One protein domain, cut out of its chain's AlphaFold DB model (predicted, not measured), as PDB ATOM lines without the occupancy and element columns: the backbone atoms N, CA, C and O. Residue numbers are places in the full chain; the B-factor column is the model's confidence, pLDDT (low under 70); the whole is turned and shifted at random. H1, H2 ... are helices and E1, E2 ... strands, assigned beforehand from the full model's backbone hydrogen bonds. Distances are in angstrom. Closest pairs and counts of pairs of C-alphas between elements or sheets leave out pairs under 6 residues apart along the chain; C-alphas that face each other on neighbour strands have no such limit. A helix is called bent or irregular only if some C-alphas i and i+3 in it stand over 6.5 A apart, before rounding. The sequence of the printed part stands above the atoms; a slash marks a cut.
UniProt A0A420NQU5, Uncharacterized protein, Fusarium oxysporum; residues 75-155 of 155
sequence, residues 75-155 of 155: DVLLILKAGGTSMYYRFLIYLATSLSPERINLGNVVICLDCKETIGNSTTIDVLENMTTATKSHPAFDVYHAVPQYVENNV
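What this domain is: This is residues 75 to 155 of the 155 residues of an uncharacterized protein of Fusarium oxysporum (UniProt A0A420NQU5). A small parallel sheet of three short strands, E1, E2 and E3, is grazed by helix H1, and beyond one end of the sheet the chain runs out to short H2 and folds back along H3, whose residues 147 to 151 meet residues 84 to 85 of H1. The long link of residues 97 to 108 lies toward the other end. The 81 printed residues have three named helices and three named strands, in the order E1, H1, E2, E3, H2, H3, of mixed class. The whole is only just compact, close to loose, with a radius of gyration of the C-alphas of 14.0 A and spans of 42 by 30 by 17 A.

How they stand to each other: E1, residues 78 to 81, H1, residues 84 to 96, and E2, residues 109 to 113, form a strand-helix-strand unit, two parallel neighbour strands with a helix between, with a right-handed crossover. N 80 and O 110 are 2.9 A apart, within hydrogen-bond range. H1 only grazes the sheet, with residues 84 to 91. Inner strand E2 is also parallel to E3, residues 123 to 126, with N 113 and O 125 at 2.8 A. H2, residues 133 to 136, is close to but not clearly touching H3, residues 139 to 152; their closest C-alphas, of Thr 135 and Phe 141, are 8.0 A apart. H1 and H3 touch, closest at the C-alphas of Gly 84 and Val 147, 6.3 A, at a steep tilt of 56 degrees, the same way. O i to N i+4 pairs are within range in 4 of 9 for H1, with 4 of 10 i+3 pairs, and 6 of 10 for H3; H2 is too short.

Where its parts are: E1 begins at C-alpha 78 (219.355, 138.786, 190.500). H1 is 17.9 A long and irregular, C-alphas 89 and 92 being 7.1 A apart; E2 is 13.0 A long. H3, 22.3 A long, is only just irregular, with C-alphas 140 and 143 at 7.0 A, and ends at C-alpha 152 (210.273, 134.756, 164.234).

The domain as a whole: The farthest C-alphas, of Glu 102 and Ala 134, are 43.4 A apart. The printed part has no cut; residues 154 to 155 are under pLDDT 70.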
ATOM      1  N   ASP A  75     226.240 143.052 196.492       89.38
ATOM      2  CA  ASP A  75     226.404 141.723 197.089       89.38
ATOM      3  C   ASP A  75     225.266 140.769 196.693       89.38
ATOM      4  O   ASP A  75     225.277 139.587 197.042       89.38
ATOM      5  N   VAL A  76     224.266 141.275 195.962       89.38
ATOM      6  CA  VAL A  76     223.087 140.529 195.526       89.38
ATOM      7  C   VAL A  76     223.102 140.375 194.009       89.38
ATOM      8  O   VAL A  76     223.170 141.357 193.269       89.38
ATOM      9  N   LEU A  77     222.993 139.127 193.545       92.00
ATOM     10  CA  LEU A  77     222.803 138.782 192.138       92.00
ATOM     11  C   LEU A  77     221.339 138.421 191.889       92.00
ATOM     12  O   LEU A  77     220.804 137.503 192.513       92.00
ATOM     13  N   LEU A  78     220.703 139.107 190.942       91.75
ATOM     14  CA  LEU A  78     219.355 138.786 190.500       91.75
ATOM     15  C   LEU A  78     219.411 137.905 189.252       91.75
ATOM     16  O   LEU A  78     219.855 138.337 188.191       91.75
ATOM     17  N   ILE A  79     218.923 136.672 189.374       93.25
ATOM     18  CA  ILE A  79     218.792 135.752 188.241       93.25
ATOM     19  C   ILE A  79     217.335 135.732 187.813       93.25
ATOM     20  O   ILE A  79     216.459 135.317 188.575       93.25
ATOM     21  N   LEU A  80     217.077 136.146 186.579       91.00
ATOM     22  CA  LEU A  80     215.751 136.094 186.001       91.00
ATOM     23  C   LEU A  80     215.679 135.014 184.932       91.00
ATOM     24  O   LEU A  80     216.407 135.043 183.948       91.00
ATOM     25  N   LYS A  81     214.740 134.088 185.101       91.31
ATOM     26  CA  LYS A  81     214.406 133.098 184.082       91.31
ATOM     27  C   LYS A  81     213.268 133.612 183.204       91.31
ATOM     28  O   LYS A  81     212.196 133.925 183.721       91.31
ATOM     29  N   ALA A  82     213.467 133.597 181.894       88.62
ATOM     30  CA  ALA A  82     212.405 133.757 180.910       88.62
ATOM     31  C   ALA A  82     212.531 132.669 179.834       88.62
ATOM     32  O   ALA A  82     213.605 132.128 179.609       88.62
ATOM     33  N   GLY A  83     211.418 132.303 179.205       86.19
ATOM     34  CA  GLY A  83     211.437 131.493 177.982       86.19
ATOM     35  C   GLY A  83     211.236 132.377 176.757       86.19
ATOM     36  O   GLY A  83     210.534 133.388 176.870       86.19
ATOM     37  N   GLY A  84     211.774 131.992 175.600       80.81
ATOM     38  CA  GLY A  84     211.697 132.758 174.353       80.81
ATOM     39  C   GLY A  84     210.263 133.133 173.970       80.81
ATOM     40  O   GLY A  84     209.997 134.256 173.555       80.81
ATOM     41  N   THR A  85     209.293 132.256 174.246       76.81
ATOM     42  CA  THR A  85     207.859 132.536 174.025       76.81
ATOM     43  C   THR A  85     207.265 133.533 175.022       76.81
ATOM     44  O   THR A  85     206.369 134.297 174.680       76.81
ATOM     45  N   SER A  86     207.738 133.544 176.270       75.62
ATOM     46  CA  SER A  86     207.235 134.425 177.338       75.62
ATOM     47  C   SER A  86     207.912 135.797 177.370       75.62
ATOM     48  O   SER A  86     207.362 136.744 177.940       75.62
ATOM     49  N   MET A  87     209.098 135.893 176.765       81.81
ATOM     50  CA  MET A  87     209.936 137.081 176.767       81.81
ATOM     51  C   MET A  87     209.183 138.275 176.165       81.81
ATOM     52  O   MET A  87     209.022 139.304 176.820       81.81
ATOM     53  N   TYR A  88     208.600 138.110 174.980       75.06
ATOM     54  CA  TYR A  88     207.906 139.199 174.287       75.06
ATOM     55  C   TYR A  88     206.668 139.717 175.032       75.06
ATOM     56  O   TYR A  88     206.408 140.917 175.033       75.06
ATOM     57  N   TYR A  89     205.930 138.846 175.726       77.88
ATOM     58  CA  TYR A  89     204.674 139.250 176.370       77.88
ATOM     59  C   TYR A  89     204.842 139.828 177.771       77.88
ATOM     60  O   TYR A  89     204.039 140.656 178.196       77.88
ATOM     61  N   ARG A  90     205.824 139.343 178.535       81.25
ATOM     62  CA  ARG A  90     205.936 139.678 179.963       81.25
ATOM     63  C   ARG A  90     207.275 140.269 180.339       81.25
ATOM     64  O   ARG A  90     207.335 140.980 181.329       81.25
ATOM     65  N   PHE A  91     208.342 139.995 179.598       86.25
ATOM     66  CA  PHE A  91     209.670 140.392 180.048       86.25
ATOM     67  C   PHE A  91     209.968 141.874 179.793       86.25
ATOM     68  O   PHE A  91     210.532 142.547 180.656       86.25
ATOM     69  N   LEU A  92     209.501 142.414 178.666       83.75
ATOM     70  CA  LEU A  92     209.760 143.804 178.281       83.75
ATOM     71  C   LEU A  92     209.255 144.826 179.313       83.75
ATOM     72  O   LEU A  92     209.940 145.806 179.598       83.75
ATOM     73  N   ILE A  93     208.097 144.580 179.936       87.56
ATOM     74  CA  ILE A  93     207.574 145.487 180.967       87.56
ATOM     75  C   ILE A  93     208.464 145.504 182.214       87.56
ATOM     76  O   ILE A  93     208.627 146.556 182.829       87.56
ATOM     77  N   TYR A  94     209.091 144.381 182.580       88.31
ATOM     78  CA  TYR A  94     210.010 144.345 183.717       88.31
ATOM     79  C   TYR A  94     211.290 145.129 183.431       88.31
ATOM     80  O   TYR A  94     211.727 145.867 184.312       88.31
ATOM     81  N   LEU A  95     211.829 145.047 182.208       85.56
ATOM     82  CA  LEU A  95     212.970 145.866 181.771       85.56
ATOM     83  C   LEU A  95     212.677 147.365 181.866       85.56
ATOM     84  O   LEU A  95     213.506 148.124 182.355       85.56
ATOM     85  N   ALA A  96     211.481 147.784 181.450       86.88
ATOM     86  CA  ALA A  96     211.077 149.189 181.490       86.88
ATOM     87  C   ALA A  96     210.722 149.697 182.900       86.88
ATOM     88  O   ALA A  96     210.602 150.903 183.104       86.88
ATOM     89  N   THR A  97     210.518 148.801 183.872       89.94
ATOM     90  CA  THR A  97     210.036 149.165 185.211       89.94
ATOM     91  C   THR A  97     211.023 148.754 186.302       89.94
ATOM     92  O   THR A  97     211.905 149.525 186.671       89.94
ATOM     93  N   SER A  98     210.876 147.546 186.842       88.06
ATOM     94  CA  SER A  98     211.589 147.091 188.041       88.06
ATOM     95  C   SER A  98     213.068 146.813 187.784       88.06
ATOM     96  O   SER A  98     213.874 146.942 188.699       88.06
ATOM     97  N   LEU A  99     213.423 146.458 186.547       87.75
ATOM     98  CA  LEU A  99     214.796 146.209 186.106       87.75
ATOM     99  C   LEU A  99     215.396 147.406 185.354       87.75
ATOM    100  O   LEU A  99     216.441 147.267 184.723       87.75
ATOM    101  N   SER A 100     214.747 148.576 185.409       88.00
ATOM    102  CA  SER A 100     215.312 149.803 184.849       88.00
ATOM    103  C   SER A 100     216.669 150.112 185.512       88.00
ATOM    104  O   SER A 100     216.795 149.927 186.731       88.00
ATOM    105  N   PRO A 101     217.662 150.638 184.763       85.50
ATOM    106  CA  PRO A 101     218.972 151.023 185.302       85.50
ATOM    107  C   PRO A 101     218.906 151.960 186.519       85.50
ATOM    108  O   PRO A 101     219.812 151.982 187.346       85.50
ATOM    109  N   GLU A 102     217.829 152.739 186.635       88.69
ATOM    110  CA  GLU A 102     217.579 153.672 187.742       88.69
ATOM    111  C   GLU A 102     217.195 152.973 189.056       88.69
ATOM    112  O   GLU A 102     217.157 153.604 190.113       88.69
ATOM    113  N   ARG A 103     216.824 151.691 188.994       86.25
ATOM    114  CA  ARG A 103     216.372 150.884 190.135       86.25
ATOM    115  C   ARG A 103     217.375 149.801 190.486       86.25
ATOM    116  O   ARG A 103     217.640 149.585 191.664       86.25
ATOM    117  N   ILE A 104     217.907 149.118 189.475       87.81
ATOM    118  CA  ILE A 104     218.832 148.000 189.640       87.81
ATOM    119  C   ILE A 104     219.987 148.171 188.659       87.81
ATOM    120  O   ILE A 104     219.788 148.424 187.472       87.81
ATOM    121  N   ASN A 105     221.209 147.994 189.159       86.06
ATOM    122  CA  ASN A 105     222.382 147.930 188.304       86.06
ATOM    123  C   ASN A 105     222.314 146.655 187.448       86.06
ATOM    124  O   ASN A 105     222.326 145.548 187.983       86.06
ATOM    125  N   LEU A 106     222.270 146.810 186.124       82.25
ATOM    126  CA  LEU A 106     222.210 145.693 185.173       82.25
ATOM    127  C   LEU A 106     223.412 144.741 185.263       82.25
ATOM    128  O   LEU A 106     223.274 143.573 184.915       82.25
ATOM    129  N   GLY A 107     224.561 145.192 185.778       84.88
ATOM    130  CA  GLY A 107     225.711 144.327 186.063       84.88
ATOM    131  C   GLY A 107     225.435 143.268 187.139       84.88
ATOM    132  O   GLY A 107     226.107 142.243 187.177       84.88
ATOM    133  N   ASN A 108     224.407 143.481 187.964       89.44
ATOM    134  CA  ASN A 108     223.950 142.564 189.007       89.44
ATOM    135  C   ASN A 108     222.724 141.745 188.571       89.44
ATOM    136  O   ASN A 108     222.049 141.143 189.411       89.44
ATOM    137  N   VAL A 109     222.417 141.719 187.271       90.38
ATOM    138  CA  VAL A 109     221.293 140.971 186.705       90.38
ATOM    139  C   VAL A 109     221.797 140.000 185.645       90.38
ATOM    140  O   VAL A 109     222.519 140.375 184.723       90.38
ATOM    141  N   VAL A 110     221.368 138.746 185.754       92.94
ATOM    142  CA  VAL A 110     221.602 137.705 184.749       92.94
ATOM    143  C   VAL A 110     220.259 137.201 184.248       92.94
ATOM    144  O   VAL A 110     219.398 136.805 185.036       92.94
ATOM    145  N   ILE A 111     220.082 137.210 182.931       91.94
ATOM    146  CA  ILE A 111     218.872 136.729 182.269       91.94
ATOM    147  C   ILE A 111     219.158 135.346 181.691       91.94
ATOM    148  O   ILE A 111     220.004 135.186 180.819       91.94
ATOM    149  N   CYS A 112     218.438 134.342 182.165       93.12
ATOM    150  CA  CYS A 112     218.512 132.977 181.666       93.12
ATOM    151  C   CYS A 112     217.361 132.730 180.689       93.12
ATOM    152  O   CYS A 112     216.196 132.798 181.093       93.12
ATOM    153  N   LEU A 113     217.696 132.413 179.440       91.44
ATOM    154  CA  LEU A 113     216.761 132.106 178.360       91.44
ATOM    155  C   LEU A 113     216.929 130.666 177.892       91.44
ATOM    156  O   LEU A 113     218.007 130.094 177.996       91.44
ATOM    157  N   ASP A 114     215.861 130.089 177.355       89.94
ATOM    158  CA  ASP A 114     215.868 128.783 176.684       89.94
ATOM    159  C   ASP A 114     216.110 128.886 175.166       89.94
ATOM    160  O   ASP A 114     215.899 127.923 174.429       89.94
ATOM    161  N   CYS A 115     216.549 130.052 174.695       87.19
ATOM    162  CA  CYS A 115     216.926 130.304 173.315       87.19
ATOM    163  C   CYS A 115     218.096 131.286 173.247       87.19
ATOM    164  O   CYS A 115     218.313 132.094 174.155       87.19
ATOM    165  N   LYS A 116     218.819 131.246 172.130       88.19
ATOM    166  CA  LYS A 116     219.904 132.177 171.846       88.19
ATOM    167  C   LYS A 116     219.341 133.544 171.464       88.19
ATOM    168  O   LYS A 116     218.904 133.728 170.336       88.19
ATOM    169  N   GLU A 117     219.384 134.482 172.401       85.81
ATOM    170  CA  GLU A 117     218.900 135.854 172.233       85.81
ATOM    171  C   GLU A 117     219.753 136.814 173.078       85.81
ATOM    172  O   GLU A 117     220.382 136.398 174.052       85.81
ATOM    173  N   THR A 118     219.813 138.096 172.708       85.44
ATOM    174  CA  THR A 118     220.533 139.127 173.475       85.44
ATOM    175  C   THR A 118     219.604 140.280 173.809       85.44
ATOM    176  O   THR A 118     218.938 140.823 172.936       85.44
ATOM    177  N   ILE A 119     219.585 140.691 175.078       83.44
ATOM    178  CA  ILE A 119     218.641 141.699 175.564       83.44
ATOM    179  C   ILE A 119     219.388 142.943 176.036       83.44
ATOM    180  O   ILE A 119     219.822 143.051 177.190       83.44
ATOM    181  N   GLY A 120     219.497 143.913 175.127       80.69
ATOM    182  CA  GLY A 120     220.211 145.163 175.374       80.69
ATOM    183  C   GLY A 120     221.636 144.898 175.860       80.69
ATOM    184  O   GLY A 120     222.350 144.082 175.285       80.69
ATOM    185  N   ASN A 121     222.024 145.555 176.955       82.62
ATOM    186  CA  ASN A 121     223.360 145.426 177.548       82.62
ATOM    187  C   ASN A 121     223.399 144.430 178.724       82.62
ATOM    188  O   ASN A 121     224.337 144.452 179.520       82.62
ATOM    189  N   SER A 122     222.362 143.605 178.885       81.94
ATOM    190  CA  SER A 122     222.243 142.673 180.011       81.94
ATOM    191  C   SER A 122     223.008 141.381 179.743       81.94
ATOM    192  O   SER A 122     223.027 140.879 178.616       81.94
ATOM    193  N   THR A 123     223.556 140.771 180.795       89.25
ATOM    194  CA  THR A 123     224.160 139.437 180.678       89.25
ATOM    195  C   THR A 123     223.065 138.409 180.426       89.25
ATOM    196  O   THR A 123     222.196 138.209 181.275       89.25
ATOM    197  N   THR A 124     223.105 137.762 179.262       91.62
ATOM    198  CA  THR A 124     222.114 136.760 178.853       91.62
ATOM    199  C   THR A 124     222.782 135.397 178.687       91.62
ATOM    200  O   THR A 124     223.856 135.306 178.099       91.62
ATOM    201  N   ILE A 125     222.161 134.345 179.222       92.81
ATOM    202  CA  ILE A 125     222.645 132.962 179.166       92.81
ATOM    203  C   ILE A 125     221.595 132.106 178.461       92.81
ATOM    204  O   ILE A 125     220.468 132.001 178.950       92.81
ATOM    205  N   ASP A 126     221.978 131.448 177.366       92.25
ATOM    206  CA  ASP A 126     221.196 130.354 176.786       92.25
ATOM    207  C   ASP A 126     221.441 129.080 177.607       92.25
ATOM    208  O   ASP A 126     222.494 128.440 177.534       92.25
ATOM    209  N   VAL A 127     220.455 128.706 178.421       91.19
ATOM    210  CA  VAL A 127     220.558 127.551 179.322       91.19
ATOM    211  C   VAL A 127     220.530 126.213 178.584       91.19
ATOM    212  O   VAL A 127     220.831 125.180 179.186       91.19
ATOM    213  N   LEU A 128     220.159 126.202 177.301       90.38
ATOM    214  CA  LEU A 128     220.106 125.004 176.469       90.38
ATOM    215  C   LEU A 128     221.314 124.872 175.536       90.38
ATOM    216  O   LEU A 128     221.490 123.806 174.936       90.38
ATOM    217  N   GLU A 129     222.164 125.897 175.421       90.31
ATOM    218  CA  GLU A 129     223.293 125.916 174.484       90.31
ATOM    219  C   GLU A 129     224.185 124.680 174.664       90.31
ATOM    220  O   GLU A 129     224.361 123.903 173.720       90.31
ATOM    221  N   ASN A 130     224.621 124.418 175.901       90.00
ATOM    222  CA  ASN A 130     225.582 123.362 176.233       90.00
ATOM    223  C   ASN A 130     224.953 121.984 176.543       90.00
ATOM    224  O   ASN A 130     225.594 121.114 177.135       90.00
ATOM    225  N   MET A 131     223.687 121.765 176.178       91.19
ATOM    226  CA  MET A 131     223.056 120.447 176.309       91.19
ATOM    227  C   MET A 131     223.549 119.487 175.222       91.19
ATOM    228  O   MET A 131     223.740 119.878 174.068       91.19
ATOM    229  N   THR A 132     223.695 118.205 175.568       93.38
ATOM    230  CA  THR A 132     224.123 117.184 174.600       93.38
ATOM    231  C   THR A 132     223.080 116.978 173.500       93.38
ATOM    232  O   THR A 132     221.876 117.141 173.720       93.38
ATOM    233  N   THR A 133     223.518 116.547 172.317       91.31
ATOM    234  CA  THR A 133     222.627 116.195 171.200       91.31
ATOM    235  C   THR A 133     221.628 115.102 171.576       91.31
ATOM    236  O   THR A 133     220.471 115.180 171.178       91.31
ATOM    237  N   ALA A 134     222.046 114.125 172.388       92.75
ATOM    238  CA  ALA A 134     221.170 113.070 172.895       92.75
ATOM    239  C   ALA A 134     220.087 113.612 173.844       92.75
ATOM    240  O   ALA A 134     218.957 113.136 173.843       92.75
ATOM    241  N   THR A 135     220.407 114.631 174.645       91.50
ATOM    242  CA  THR A 135     219.422 115.310 175.495       91.50
ATOM    243  C   THR A 135     218.431 116.107 174.647       91.50
ATOM    244  O   THR A 135     217.226 115.992 174.852       91.50
ATOM    245  N   LYS A 136     218.923 116.853 173.647       89.56
ATOM    246  CA  LYS A 136     218.092 117.671 172.746       89.56
ATOM    247  C   LYS A 136     217.179 116.843 171.830       89.56
ATOM    248  O   LYS A 136     216.193 117.382 171.337       89.56
ATOM    249  N   SER A 137     217.471 115.563 171.594       91.50
ATOM    250  CA  SER A 137     216.612 114.668 170.800       91.50
ATOM    251  C   SER A 137     215.489 114.005 171.606       91.50
ATOM    252  O   SER A 137     214.640 113.327 171.027       91.50
ATOM    253  N   HIS A 138     215.460 114.178 172.931       94.38
ATOM    254  CA  HIS A 138     214.387 113.642 173.761       94.38
ATOM    255  C   HIS A 138     213.056 114.360 173.452       94.38
ATOM    256  O   HIS A 138     213.062 115.586 173.357       94.38
ATOM    257  N   PRO A 139     211.898 113.671 173.410       92.75
ATOM    258  CA  PRO A 139     210.598 114.296 173.105       92.75
ATOM    259  C   PRO A 139     210.205 115.471 174.018       92.75
ATOM    260  O   PRO A 139     209.405 116.328 173.663       92.75
ATOM    261  N   ALA A 140     210.786 115.543 175.219       87.75
ATOM    262  CA  ALA A 140     210.606 116.691 176.115       87.75
ATOM    263  C   ALA A 140     211.160 118.010 175.534       87.75
ATOM    264  O   ALA A 140     210.775 119.078 176.004       87.75
ATOM    265  N   PHE A 141     212.043 117.946 174.532       89.94
ATOM    266  CA  PHE A 141     212.609 119.111 173.857       89.94
ATOM    267  C   PHE A 141     211.771 119.627 172.686       89.94
ATOM    268  O   PHE A 141     212.065 120.710 172.184       89.94
ATOM    269  N   ASP A 142     210.696 118.933 172.296       87.75
ATOM    270  CA  ASP A 142     209.831 119.341 171.179       87.75
ATOM    271  C   ASP A 142     209.306 120.777 171.342       87.75
ATOM    272  O   ASP A 142     209.228 121.532 170.374       87.75
ATOM    273  N   VAL A 143     209.003 121.185 172.582       85.50
ATOM    274  CA  VAL A 143     208.561 122.554 172.892       85.50
ATOM    275  C   VAL A 143     209.659 123.576 172.595       85.50
ATOM    276  O   VAL A 143     209.363 124.625 172.029       85.50
ATOM    277  N   TYR A 144     210.915 123.271 172.927       86.56
ATOM    278  CA  TYR A 144     212.055 124.164 172.699       86.56
ATOM    279  C   TYR A 144     212.433 124.250 171.216       86.56
ATOM    280  O   TYR A 144     212.774 125.324 170.733       86.56
ATOM    281  N   HIS A 145     212.273 123.160 170.458       86.44
ATOM    282  CA  HIS A 145     212.465 123.164 168.999       86.44
ATOM    283  C   HIS A 145     211.440 124.029 168.259       86.44
ATOM    284  O   HIS A 145     211.726 124.525 167.173       86.44
ATOM    285  N   ALA A 146     210.259 124.236 168.845       83.56
ATOM    286  CA  ALA A 146     209.245 125.125 168.291       83.56
ATOM    287  C   ALA A 146     209.502 126.611 168.610       83.56
ATOM    288  O   ALA A 146     208.948 127.475 167.932       83.56
ATOM    289  N   VAL A 147     210.336 126.933 169.612       81.56
ATOM    290  CA  VAL A 147     210.594 128.318 170.063       81.56
ATOM    291  C   VAL A 147     211.065 129.241 168.935       81.56
ATOM    292  O   VAL A 147     210.476 130.314 168.829       81.56
ATOM    293  N   PRO A 148     212.015 128.866 168.052       80.81
ATOM    294  CA  PRO A 148     212.438 129.735 166.951       80.81
ATOM    295  C   PRO A 148     211.273 130.199 166.070       80.81
ATOM    296  O   PRO A 148     211.177 131.379 165.756       80.81
ATOM    297  N   GLN A 149     210.320 129.309 165.769       76.25
ATOM    298  CA  GLN A 149     209.130 129.668 164.992       76.25
ATOM    299  C   GLN A 149     208.239 130.668 165.737       76.25
ATOM    300  O   GLN A 149     207.631 131.537 165.120       76.25
ATOM    301  N   TYR A 150     208.120 130.559 167.061       72.81
ATOM    302  CA  TYR A 150     207.377 131.550 167.842       72.81
ATOM    303  C   TYR A 150     208.093 132.896 167.866       72.81
ATOM    304  O   TYR A 150     207.433 133.921 167.738       72.81
ATOM    305  N   VAL A 151     209.417 132.895 168.019       73.56
ATOM    306  CA  VAL A 151     210.235 134.111 168.044       73.56
ATOM    307  C   VAL A 151     210.141 134.849 166.709       73.56
ATOM    308  O   VAL A 151     209.770 136.015 166.707       73.56
ATOM    309  N   GLU A 152     210.355 134.165 165.581       76.19
ATOM    310  CA  GLU A 152     210.273 134.756 164.234       76.19
ATOM    311  C   GLU A 152     208.922 135.427 163.943       76.19
ATOM    312  O   GLU A 152     208.869 136.410 163.216       76.19
ATOM    313  N   ASN A 153     207.828 134.932 164.528       73.19
ATOM    314  CA  ASN A 153     206.494 135.511 164.351       73.19
ATOM    315  C   ASN A 153     206.196 136.713 165.273       73.19
ATOM    316  O   ASN A 153     205.122 137.301 165.158       73.19
ATOM    317  N   ASN A 154     207.078 137.034 166.226       63.06
ATOM    318  CA  ASN A 154     206.906 138.132 167.189       63.06
ATOM    319  C   ASN A 154     207.945 139.262 167.025       63.06
ATOM    320  O   ASN A 154     207.926 140.203 167.823       63.06
ATOM    321  N   VAL A 155     208.830 139.170 166.024       57.50
ATOM    322  CA  VAL A 155     209.745 140.244 165.588       57.50
ATOM    323  C   VAL A 155     209.083 141.048 164.474       57.50
ATOM    324  O   VAL A 155     209.176 142.294 164.528       57.50
TER     325      VAL A 155